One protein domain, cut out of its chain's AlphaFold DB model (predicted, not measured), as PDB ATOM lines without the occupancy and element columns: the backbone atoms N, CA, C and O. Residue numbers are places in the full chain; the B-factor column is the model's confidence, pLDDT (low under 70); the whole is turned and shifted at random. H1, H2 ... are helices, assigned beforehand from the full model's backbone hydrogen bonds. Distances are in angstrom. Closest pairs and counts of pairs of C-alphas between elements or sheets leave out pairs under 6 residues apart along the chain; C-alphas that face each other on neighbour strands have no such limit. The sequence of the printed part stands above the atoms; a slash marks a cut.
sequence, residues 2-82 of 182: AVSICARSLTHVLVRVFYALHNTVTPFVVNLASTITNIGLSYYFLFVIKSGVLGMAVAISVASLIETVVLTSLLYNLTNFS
ATOM      1  N   ALA A   2       6.545  32.139  16.330       74.44
ATOM      2  CA  ALA A   2       7.426  32.632  17.409       74.44
ATOM      3  C   ALA A   2       8.825  33.077  16.926       74.44
ATOM      4  O   ALA A   2       9.287  34.158  17.277       74.44
ATOM      5  N   VAL A   3       9.454  32.295  16.041       73.94
ATOM      6  CA  VAL A   3      10.768  32.621  15.445       73.94
ATOM      7  C   VAL A   3      10.728  33.925  14.627       73.94
ATOM      8  O   VAL A   3      11.703  34.673  14.596       73.94
ATOM      9  N   SER A   4       9.581  34.245  14.019       77.00
ATOM     10  CA  SER A   4       9.388  35.459  13.215       77.00
ATOM     11  C   SER A   4       9.445  36.742  14.024       77.00
ATOM     12  O   SER A   4       9.811  37.779  13.484       77.00
ATOM     13  N   ILE A   5       9.046  36.705  15.296       81.88
ATOM     14  CA  ILE A   5       8.925  37.914  16.119       81.88
ATOM     15  C   ILE A   5      10.305  38.545  16.320       81.88
ATOM     16  O   ILE A   5      10.461  39.756  16.162       81.88
ATOM     17  N   CYS A   6      11.323  37.720  16.580       77.69
ATOM     18  CA  CYS A   6      12.710  38.166  16.699       77.69
ATOM     19  C   CYS A   6      13.202  38.817  15.399       77.69
ATOM     20  O   CYS A   6      13.794  39.895  15.423       77.69
ATOM     21  N   ALA A   7      12.898  38.181  14.265       78.62
ATOM     22  CA  ALA A   7      13.264  38.646  12.933       78.62
ATOM     23  C   ALA A   7      12.610  40.009  12.614       78.62
ATOM     24  O   ALA A   7      13.289  40.983  12.294       78.62
ATOM     25  N   ARG A   8      11.296  40.130  12.840       78.12
ATOM     26  CA  ARG A   8      10.532  41.374  12.642       78.12
ATOM     27  C   ARG A   8      11.017  42.516  13.532       78.12
ATOM     28  O   ARG A   8      11.130  43.646  13.060       78.12
ATOM     29  N   SER A   9      11.325  42.234  14.796       81.81
ATOM     30  CA  SER A   9      11.873  43.232  15.722       81.81
ATOM     31  C   SER A   9      13.189  43.816  15.198       81.81
ATOM     32  O   SER A   9      13.356  45.037  15.150       81.81
ATOM     33  N   LEU A  10      14.087  42.954  14.711       77.62
ATOM     34  CA  LEU A  10      15.354  43.373  14.115       77.62
ATOM     35  C   LEU A  10      15.123  44.229  12.860       77.62
ATOM     36  O   LEU A  10      15.675  45.323  12.755       77.62
ATOM     37  N   THR A  11      14.232  43.804  11.962       77.88
ATOM     38  CA  THR A  11      13.846  44.566  10.762       77.88
ATOM     39  C   THR A  11      13.377  45.987  11.091       77.88
ATOM     40  O   THR A  11      13.828  46.933  10.448       77.88
ATOM     41  N   HIS A  12      12.545  46.185  12.122       78.94
ATOM     42  CA  HIS A  12      12.088  47.527  12.518       78.94
ATOM     43  C   HIS A  12      13.232  48.457  12.936       78.94
ATOM     44  O   HIS A  12      13.198  49.652  12.632       78.94
ATOM     45  N   VAL A  13      14.243  47.927  13.628       78.81
ATOM     46  CA  VAL A  13      15.436  48.697  13.997       78.81
ATOM     47  C   VAL A  13      16.266  49.011  12.751       78.81
ATOM     48  O   VAL A  13      16.629  50.168  12.548       78.81
ATOM     49  N   LEU A  14      16.502  48.022  11.881       75.00
ATOM     50  CA  LEU A  14      17.281  48.191  10.649       75.00
ATOM     51  C   LEU A  14      16.676  49.254   9.728       75.00
ATOM     52  O   LEU A  14      17.399  50.120   9.248       75.00
ATOM     53  N   VAL A  15      15.357  49.247   9.526       73.44
ATOM     54  CA  VAL A  15      14.665  50.238   8.685       73.44
ATOM     55  C   VAL A  15      14.924  51.669   9.175       73.44
ATOM     56  O   VAL A  15      15.204  52.554   8.369       73.44
ATOM     57  N   ARG A  16      14.909  51.903  10.494       74.69
ATOM     58  CA  ARG A  16      15.219  53.224  11.073       74.69
ATOM     59  C   ARG A  16      16.677  53.631  10.853       74.69
ATOM     60  O   ARG A  16      16.939  54.807  10.618       74.69
ATOM     61  N   VAL A  17      17.609  52.678  10.898       75.62
ATOM     62  CA  VAL A  17      19.031  52.922  10.599       75.62
ATOM     63  C   VAL A  17      19.221  53.295   9.126       75.62
ATOM     64  O   VAL A  17      19.899  54.274   8.834       75.62
ATOM     65  N   PHE A  18      18.571  52.584   8.202       72.31
ATOM     66  CA  PHE A  18      18.595  52.910   6.771       72.31
ATOM     67  C   PHE A  18      18.019  54.302   6.475       72.31
ATOM     68  O   PHE A  18      18.607  55.054   5.697       72.31
ATOM     69  N   TYR A  19      16.930  54.687   7.149       74.31
ATOM     70  CA  TYR A  19      16.388  56.043   7.047       74.31
ATOM     71  C   TYR A  19      17.344  57.113   7.582       74.31
ATOM     72  O   TYR A  19      17.493  58.151   6.944       74.31
ATOM     73  N   ALA A  20      18.037  56.856   8.696       78.12
ATOM     74  CA  ALA A  20      19.053  57.771   9.222       78.12
ATOM     75  C   ALA A  20      20.275  57.905   8.291       78.12
ATOM     76  O   ALA A  20      20.900  58.960   8.246       78.12
ATOM     77  N   LEU A  21      20.585  56.863   7.515       75.12
ATOM     78  CA  LEU A  21      21.631  56.856   6.485       75.12
ATOM     79  C   LEU A  21      21.167  57.446   5.136       75.12
ATOM     80  O   LEU A  21      21.846  57.264   4.129       75.12
ATOM     81  N   HIS A  22      20.013  58.127   5.091       71.50
ATOM     82  CA  HIS A  22      19.403  58.685   3.874       71.50
ATOM     83  C   HIS A  22      19.109  57.661   2.757       71.50
ATOM     84  O   HIS A  22      18.811  58.049   1.627       71.50
ATOM     85  N   ASN A  23      19.112  56.358   3.052       70.94
ATOM     86  CA  ASN A  23      18.759  55.321   2.088       70.94
ATOM     87  C   ASN A  23      17.378  54.729   2.397       70.94
ATOM     88  O   ASN A  23      17.223  53.809   3.198       70.94
ATOM     89  N   THR A  24      16.358  55.257   1.727       75.75
ATOM     90  CA  THR A  24      14.950  54.858   1.894       75.75
ATOM     91  C   THR A  24      14.524  53.737   0.943       75.75
ATOM     92  O   THR A  24      13.552  53.034   1.221       75.75
ATOM     93  N   VAL A  25      15.244  53.544  -0.166       73.69
ATOM     94  CA  VAL A  25      14.841  52.636  -1.250       73.69
ATOM     95  C   VAL A  25      15.175  51.187  -0.905       73.69
ATOM     96  O   VAL A  25      14.348  50.298  -1.107       73.69
ATOM     97  N   THR A  26      16.348  50.936  -0.319       75.94
ATOM     98  CA  THR A  26      16.779  49.585   0.071       75.94
ATOM     99  C   THR A  26      15.810  48.891   1.041       75.94
ATOM    100  O   THR A  26      15.377  47.782   0.722       75.94
ATOM    101  N   PRO A  27      15.393  49.489   2.180       75.94
ATOM    102  CA  PRO A  27      14.449  48.828   3.082       75.94
ATOM    103  C   PRO A  27      13.063  48.625   2.462       75.94
ATOM    104  O   PRO A  27      12.416  47.616   2.744       75.94
ATOM    105  N   PHE A  28      12.615  49.541   1.602       75.88
ATOM    106  CA  PHE A  28      11.316  49.439   0.942       75.88
ATOM    107  C   PHE A  28      11.262  48.266  -0.044       75.88
ATOM    108  O   PHE A  28      10.351  47.440   0.033       75.88
ATOM    109  N   VAL A  29      12.270  48.136  -0.914       78.62
ATOM    110  CA  VAL A  29      12.341  47.046  -1.902       78.62
ATOM    111  C   VAL A  29      12.431  45.683  -1.215       78.62
ATOM    112  O   VAL A  29      11.757  44.748  -1.642       78.62
ATOM    113  N   VAL A  30      13.191  45.562  -0.121       78.75
ATOM    114  CA  VAL A  30      13.302  44.289   0.612       78.75
ATOM    115  C   VAL A  30      11.993  43.912   1.307       78.75
ATOM    116  O   VAL A  30      11.597  42.749   1.232       78.75
ATOM    117  N   ASN A  31      11.292  44.866   1.934       79.44
ATOM    118  CA  ASN A  31       9.981  44.600   2.546       79.44
ATOM    119  C   ASN A  31       8.949  44.181   1.489       79.44
ATOM    120  O   ASN A  31       8.187  43.230   1.691       79.44
ATOM    121  N   LEU A  32       8.941  44.859   0.337       80.88
ATOM    122  CA  LEU A  32       8.045  44.536  -0.769       80.88
ATOM    123  C   LEU A  32       8.345  43.143  -1.334       80.88
ATOM    124  O   LEU A  32       7.438  42.319  -1.438       80.88
ATOM    125  N   ALA A  33       9.617  42.845  -1.618       79.62
ATOM    126  CA  ALA A  33      10.055  41.532  -2.083       79.62
ATOM    127  C   ALA A  33       9.683  40.431  -1.082       79.62
ATOM    128  O   ALA A  33       9.098  39.424  -1.466       79.62
ATOM    129  N   SER A  34       9.928  40.652   0.210       77.81
ATOM    130  CA  SER A  34       9.611  39.688   1.269       77.81
ATOM    131  C   SER A  34       8.112  39.450   1.415       77.81
ATOM    132  O   SER A  34       7.685  38.319   1.635       77.81
ATOM    133  N   THR A  35       7.296  40.491   1.245       79.38
ATOM    134  CA  THR A  35       5.833  40.374   1.250       79.38
ATOM    135  C   THR A  35       5.342  39.579   0.043       79.38
ATOM    136  O   THR A  35       4.512  38.685   0.202       79.38
ATOM    137  N   ILE A  36       5.899  39.829  -1.144       83.31
ATOM    138  CA  ILE A  36       5.587  39.066  -2.360       83.31
ATOM    139  C   ILE A  36       5.997  37.598  -2.189       83.31
ATOM    140  O   ILE A  36       5.188  36.706  -2.441       83.31
ATOM    141  N   THR A  37       7.210  37.331  -1.694       78.25
ATOM    142  CA  THR A  37       7.667  35.973  -1.381       78.25
ATOM    143  C   THR A  37       6.751  35.317  -0.353       78.25
ATOM    144  O   THR A  37       6.364  34.173  -0.553       78.25
ATOM    145  N   ASN A  38       6.330  36.025   0.700       80.12
ATOM    146  CA  ASN A  38       5.407  35.497   1.706       80.12
ATOM    147  C   ASN A  38       4.052  35.099   1.107       80.12
ATOM    148  O   ASN A  38       3.533  34.027   1.419       80.12
ATOM    149  N   ILE A  39       3.485  35.949   0.247       80.75
ATOM    150  CA  ILE A  39       2.211  35.688  -0.432       80.75
ATOM    151  C   ILE A  39       2.357  34.481  -1.365       80.75
ATOM    152  O   ILE A  39       1.532  33.571  -1.309       80.75
ATOM    153  N   GLY A  40       3.432  34.420  -2.158       79.94
ATOM    154  CA  GLY A  40       3.709  33.298  -3.059       79.94
ATOM    155  C   GLY A  40       3.916  31.976  -2.316       79.94
ATOM    156  O   GLY A  40       3.325  30.961  -2.679       79.94
ATOM    157  N   LEU A  41       4.691  31.993  -1.230       71.88
ATOM    158  CA  LEU A  41       4.951  30.809  -0.410       71.88
ATOM    159  C   LEU A  41       3.695  30.361   0.345       71.88
ATOM    160  O   LEU A  41       3.422  29.165   0.409       71.88
ATOM    161  N   SER A  42       2.900  31.302   0.867       68.56
ATOM    162  CA  SER A  42       1.608  31.000   1.496       68.56
ATOM    163  C   SER A  42       0.631  30.382   0.503       68.56
ATOM    164  O   SER A  42      -0.018  29.394   0.837       68.56
ATOM    165  N   TYR A  43       0.553  30.912  -0.720       74.94
ATOM    166  CA  TYR A  43      -0.293  30.358  -1.775       74.94
ATOM    167  C   TYR A  43       0.147  28.940  -2.165       74.94
ATOM    168  O   TYR A  43      -0.680  28.028  -2.221       74.94
ATOM    169  N   TYR A  44       1.456  28.722  -2.337       71.44
ATOM    170  CA  TYR A  44       2.020  27.406  -2.641       71.44
ATOM    171  C   TYR A  44       1.702  26.379  -1.544       71.44
ATOM    172  O   TYR A  44       1.242  25.273  -1.831       71.44
ATOM    173  N   PHE A  45       1.871  26.751  -0.273       64.94
ATOM    174  CA  PHE A  45       1.620  25.847   0.850       64.94
ATOM    175  C   PHE A  45       0.131  25.531   1.048       64.94
ATOM    176  O   PHE A  45      -0.219  24.428   1.479       64.94
ATOM    177  N   LEU A  46      -0.741  26.485   0.713       66.75
ATOM    178  CA  LEU A  46      -2.188  26.321   0.788       66.75
ATOM    179  C   LEU A  46      -2.700  25.343  -0.271       66.75
ATOM    180  O   LEU A  46      -3.537  24.497   0.045       66.75
ATOM    181  N   PHE A  47      -2.175  25.420  -1.498       62.50
ATOM    182  CA  PHE A  47      -2.676  24.627  -2.623       62.50
ATOM    183  C   PHE A  47      -1.992  23.256  -2.773       62.50
ATOM    184  O   PHE A  47      -2.657  22.291  -3.141       62.50
ATOM    185  N   VAL A  48      -0.693  23.132  -2.456       59.81
ATOM    186  CA  VAL A  48       0.085  21.899  -2.708       59.81
ATOM    187  C   VAL A  48       0.036  20.911  -1.540       59.81
ATOM    188  O   VAL A  48      -0.113  19.714  -1.759       59.81
ATOM    189  N   ILE A  49       0.134  21.384  -0.293       60.72
ATOM    190  CA  ILE A  49       0.314  20.497   0.878       60.72
ATOM    191  C   ILE A  49      -1.008  20.255   1.632       60.72
ATOM    192  O   ILE A  49      -1.083  19.359   2.468       60.72
ATOM    193  N   LYS A  50      -2.074  21.031   1.360       62.12
ATOM    194  CA  LYS A  50      -3.334  21.025   2.141       62.12
ATOM    195  C   LYS A  50      -3.096  21.096   3.662       62.12
ATOM    196  O   LYS A  50      -3.900  20.615   4.453       62.12
ATOM    197  N   SER A  51      -2.002  21.735   4.087       58.69
ATOM    198  CA  SER A  51      -1.592  21.830   5.500       58.69
ATOM    199  C   SER A  51      -2.457  22.799   6.325       58.69
ATOM    200  O   SER A  51      -2.171  23.063   7.494       58.69
ATOM    201  N   GLY A  52      -3.497  23.385   5.720       67.38
ATOM    202  CA  GLY A  52      -4.348  24.383   6.359       67.38
ATOM    203  C   GLY A  52      -3.541  25.546   6.948       67.38
ATOM    204  O   GLY A  52      -2.592  26.049   6.344       67.38
ATOM    205  N   VAL A  53      -3.910  25.961   8.160       70.38
ATOM    206  CA  VAL A  53      -3.336  27.116   8.876       70.38
ATOM    207  C   VAL A  53      -1.868  26.906   9.284       70.38
ATOM    208  O   VAL A  53      -1.101  27.870   9.343       70.38
ATOM    209  N   LEU A  54      -1.438  25.660   9.524       71.56
ATOM    210  CA  LEU A  54      -0.052  25.356   9.912       71.56
ATOM    211  C   LEU A  54       0.935  25.708   8.793       71.56
ATOM    212  O   LEU A  54       2.007  26.250   9.058       71.56
ATOM    213  N   GLY A  55       0.533  25.490   7.543       70.75
ATOM    214  CA  GLY A  55       1.322  25.843   6.369       70.75
ATOM    215  C   GLY A  55       1.589  27.337   6.225       70.75
ATOM    216  O   GLY A  55       2.728  27.754   6.008       70.75
ATOM    217  N   MET A  56       0.557  28.160   6.434       69.75
ATOM    218  CA  MET A  56       0.709  29.618   6.449       69.75
ATOM    219  C   MET A  56       1.668  30.071   7.554       69.75
ATOM    220  O   MET A  56       2.523  30.924   7.326       69.75
ATOM    221  N   ALA A  57       1.578  29.482   8.751       74.94
ATOM    222  CA  ALA A  57       2.452  29.836   9.869       74.94
ATOM    223  C   ALA A  57       3.937  29.551   9.582       74.94
ATOM    224  O   ALA A  57       4.811  30.310  10.025       74.94
ATOM    225  N   VAL A  58       4.231  28.476   8.844       72.56
ATOM    226  CA  VAL A  58       5.587  28.141   8.388       72.56
ATOM    227  C   VAL A  58       6.038  29.110   7.297       72.56
ATOM    228  O   VAL A  58       7.125  29.674   7.421       72.56
ATOM    229  N   ALA A  59       5.193  29.386   6.300       75.56
ATOM    230  CA  ALA A  59       5.494  30.331   5.225       75.56
ATOM    231  C   ALA A  59       5.851  31.728   5.760       75.56
ATOM    232  O   ALA A  59       6.899  32.273   5.415       75.56
ATOM    233  N   ILE A  60       5.052  32.249   6.698       75.44
ATOM    234  CA  ILE A  60       5.298  33.534   7.368       75.44
ATOM    235  C   ILE A  60       6.636  33.522   8.113       75.44
ATOM    236  O   ILE A  60       7.365  34.515   8.115       75.44
ATOM    237  N   SER A  61       6.988  32.392   8.730       79.62
ATOM    238  CA  SER A  61       8.254  32.263   9.456       79.62
ATOM    239  C   SER A  61       9.452  32.307   8.526       79.62
ATOM    240  O   SER A  61      10.372  33.092   8.755       79.62
ATOM    241  N   VAL A  62       9.402  31.545   7.438       78.06
ATOM    242  CA  VAL A  62      10.459  31.517   6.426       78.06
ATOM    243  C   VAL A  62      10.609  32.883   5.757       78.06
ATOM    244  O   VAL A  62      11.721  33.399   5.687       78.06
ATOM    245  N   ALA A  63       9.508  33.519   5.352       77.81
ATOM    246  CA  ALA A  63       9.552  34.833   4.717       77.81
ATOM    247  C   ALA A  63      10.168  35.902   5.633       77.81
ATOM    248  O   ALA A  63      11.037  36.653   5.199       77.81
ATOM    249  N   SER A  64       9.792  35.925   6.918       73.12
ATOM    250  CA  SER A  64      10.365  36.873   7.886       73.12
ATOM    251  C   SER A  64      11.864  36.660   8.142       73.12
ATOM    252  O   SER A  64      12.598  37.625   8.366       73.12
ATOM    253  N   LEU A  65      12.339  35.410   8.090       79.25
ATOM    254  CA  LEU A  65      13.765  35.102   8.218       79.25
ATOM    255  C   LEU A  65      14.541  35.575   6.991       79.25
ATOM    256  O   LEU A  65      15.568  36.231   7.145       79.25
ATOM    257  N   ILE A  66      14.025  35.298   5.791       76.50
ATOM    258  CA  ILE A  66      14.631  35.753   4.536       76.50
ATOM    259  C   ILE A  66      14.715  37.282   4.517       76.50
ATOM    260  O   ILE A  66      15.793  37.820   4.279       76.50
ATOM    261  N   GLU A  67      13.620  37.971   4.848       78.56
ATOM    262  CA  GLU A  67      13.561  39.436   4.934       78.56
ATOM    263  C   GLU A  67      14.694  40.001   5.793       78.56
ATOM    264  O   GLU A  67      15.454  40.869   5.364       78.56
ATOM    265  N   THR A  68      14.838  39.453   7.000       75.69
ATOM    266  CA  THR A  68      15.807  39.920   7.992       75.69
ATOM    267  C   THR A  68      17.243  39.640   7.557       75.69
ATOM    268  O   THR A  68      18.116  40.497   7.715       75.69
ATOM    269  N   VAL A  69      17.505  38.464   6.981       79.75
ATOM    270  CA  VAL A  69      18.835  38.079   6.484       79.75
ATOM    271  C   VAL A  69      19.249  38.956   5.304       79.75
ATOM    272  O   VAL A  69      20.372  39.461   5.283       79.75
ATOM    273  N   VAL A  70      18.341  39.195   4.356       74.69
ATOM    274  CA  VAL A  70      18.599  40.038   3.179       74.69
ATOM    275  C   VAL A  70      18.886  41.480   3.601       74.69
ATOM    276  O   VAL A  70      19.897  42.044   3.185       74.69
ATOM    277  N   LEU A  71      18.066  42.062   4.481       68.62
ATOM    278  CA  LEU A  71      18.288  43.415   5.009       68.62
ATOM    279  C   LEU A  71      19.611  43.538   5.772       68.62
ATOM    280  O   LEU A  71      20.331  44.520   5.593       68.62
ATOM    281  N   THR A  72      19.953  42.538   6.588       69.56
ATOM    282  CA  THR A  72      21.216  42.518   7.343       69.56
ATOM    283  C   THR A  72      22.424  42.445   6.403       69.56
ATOM    284  O   THR A  72      23.389  43.187   6.581       69.56
ATOM    285  N   SER A  73      22.361  41.603   5.370       69.25
ATOM    286  CA  SER A  73      23.431  41.454   4.374       69.25
ATOM    287  C   SER A  73      23.624  42.714   3.517       69.25
ATOM    288  O   SER A  73      24.752  43.125   3.231       69.25
ATOM    289  N   LEU A  74      22.529  43.385   3.147       68.19
ATOM    290  CA  LEU A  74      22.581  44.651   2.412       68.19
ATOM    291  C   LEU A  74      23.136  45.792   3.269       68.19
ATOM    292  O   LEU A  74      23.943  46.579   2.779       68.19
ATOM    293  N   LEU A  75      22.768  45.861   4.553       66.56
ATOM    294  CA  LEU A  75      23.316  46.864   5.472       66.56
ATOM    295  C   LEU A  75      24.826  46.678   5.669       66.56
ATOM    296  O   LEU A  75      25.568  47.662   5.727       66.56
ATOM    297  N   TYR A  76      25.271  45.419   5.737       66.50
ATOM    298  CA  TYR A  76      26.685  45.067   5.829       66.50
ATOM    299  C   TYR A  76      27.472  45.567   4.612       66.50
ATOM    300  O   TYR A  76      28.503  46.215   4.785       66.50
ATOM    301  N   ASN A  77      26.944  45.352   3.403       63.56
ATOM    302  CA  ASN A  77      27.561  45.849   2.170       63.56
ATOM    303  C   ASN A  77      27.593  47.382   2.087       63.56
ATOM    304  O   ASN A  77      28.549  47.935   1.557       63.56
ATOM    305  N   LEU A  78      26.577  48.078   2.608       61.22
ATOM    306  CA  LEU A  78      26.495  49.538   2.498       61.22
ATOM    307  C   LEU A  78      27.337  50.305   3.519       61.22
ATOM    308  O   LEU A  78      27.783  51.409   3.226       61.22
ATOM    309  N   THR A  79      27.516  49.761   4.723       58.78
ATOM    310  CA  THR A  79      28.031  50.548   5.861       58.78
ATOM    311  C   THR A  79      29.399  50.066   6.350       58.78
ATOM    312  O   THR A  79      29.944  50.652   7.282       58.78
ATOM    313  N   ASN A  80      29.945  48.982   5.775       58.78
ATOM    314  CA  ASN A  80      31.176  48.317   6.236       58.78
ATOM    315  C   ASN A  80      31.189  48.119   7.771       58.78
ATOM    316  O   ASN A  80      32.218  48.238   8.442       58.78
ATOM    317  N   PHE A  81      29.997  47.897   8.338       57.44
ATOM    318  CA  PHE A  81      29.766  47.839   9.774       57.44
ATOM    319  C   PHE A  81      30.435  46.571  10.304       57.44
ATOM    320  O   PHE A  81      30.206  45.487   9.769       57.44
ATOM    321  N   SER A  82      31.261  46.687  11.350       57.59
ATOM    322  CA  SER A  82      31.966  45.541  11.937       57.59
ATOM    323  C   SER A  82      30.960  44.479  12.398       57.59
ATOM    324  O   SER A  82      30.350  44.602  13.464       57.59
TER     325      SER A  82
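This is residues 2 to 82 of the 182 residues of the protein "Integral membrane protein MviN" of Microgenomates group bacterium GW2011_GWC2_45_8 (UniProt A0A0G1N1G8). A long hairpin of two helices, H2 and H3, runs side by side, and a shorter helix, H1, packs along H3 and meets H2 only near the tight link that joins H1 to H2. The three make an up-and-down bundle, each helix running against the one before it in the chain. The printed part has 81 residues, 71 of them in three named helices in the order H1, H2, H3, with no named strand, and its class is all helix. It is only just loose, close to compact, with a radius of gyration of the C-alphas of 14.2 A, and only just elongated, spanning 44 by 22 by 16 A.

Start with H1, residues 2 to 20, and pass the tight link to H2, residues 25 to 48. This helical hairpin only just touches, with 3 pairs of C-alphas within 8 A: look at residues 15 to 18 of H1 and 26 to 27 of H2, where the C-alphas of Val 15 and Pro 27, the closest, are 5.8 A apart. Their tilt is shallow, 23 degrees, opposite ways. Another tight link leads to H3, residues 52 to 79, which forms a helical hairpin with H2, also at a shallow tilt of 23 degrees, opposite ways. They touch, and their closest C-alphas, those of Asn 38 and Ala 63, are 5.2 A apart. H3 also touches H1, with the closest C-alphas, those of Ser 4 and Ser 61, 5.1 A apart. These two run the same way at a shallow tilt of 32 degrees, only just short of steep. In H2 every O i to N i+4 pair is within hydrogen-bond range; in H1 12 of 15 are, and in H3 23 of 24.

Find C-alpha 2 at (7.426, 32.632, 17.409); from there H1 runs 28.9 A to C-alpha 20. H2 begins at C-alpha 25, at (14.841, 52.636, -1.250), and measures 34.1 A. H3, the longest, covers 41.6 A and ends at C-alpha 79, at (28.031, 50.548, 5.861).

The two C-alphas farthest apart, those of Lys 50 and Asn 80, are 44.2 A apart. The printed part has no cut and no long link. Its mean pLDDT is 73.1; look for values under 70 at residue 42, residues 45 to 52, residue 56 and residues 71 to 82.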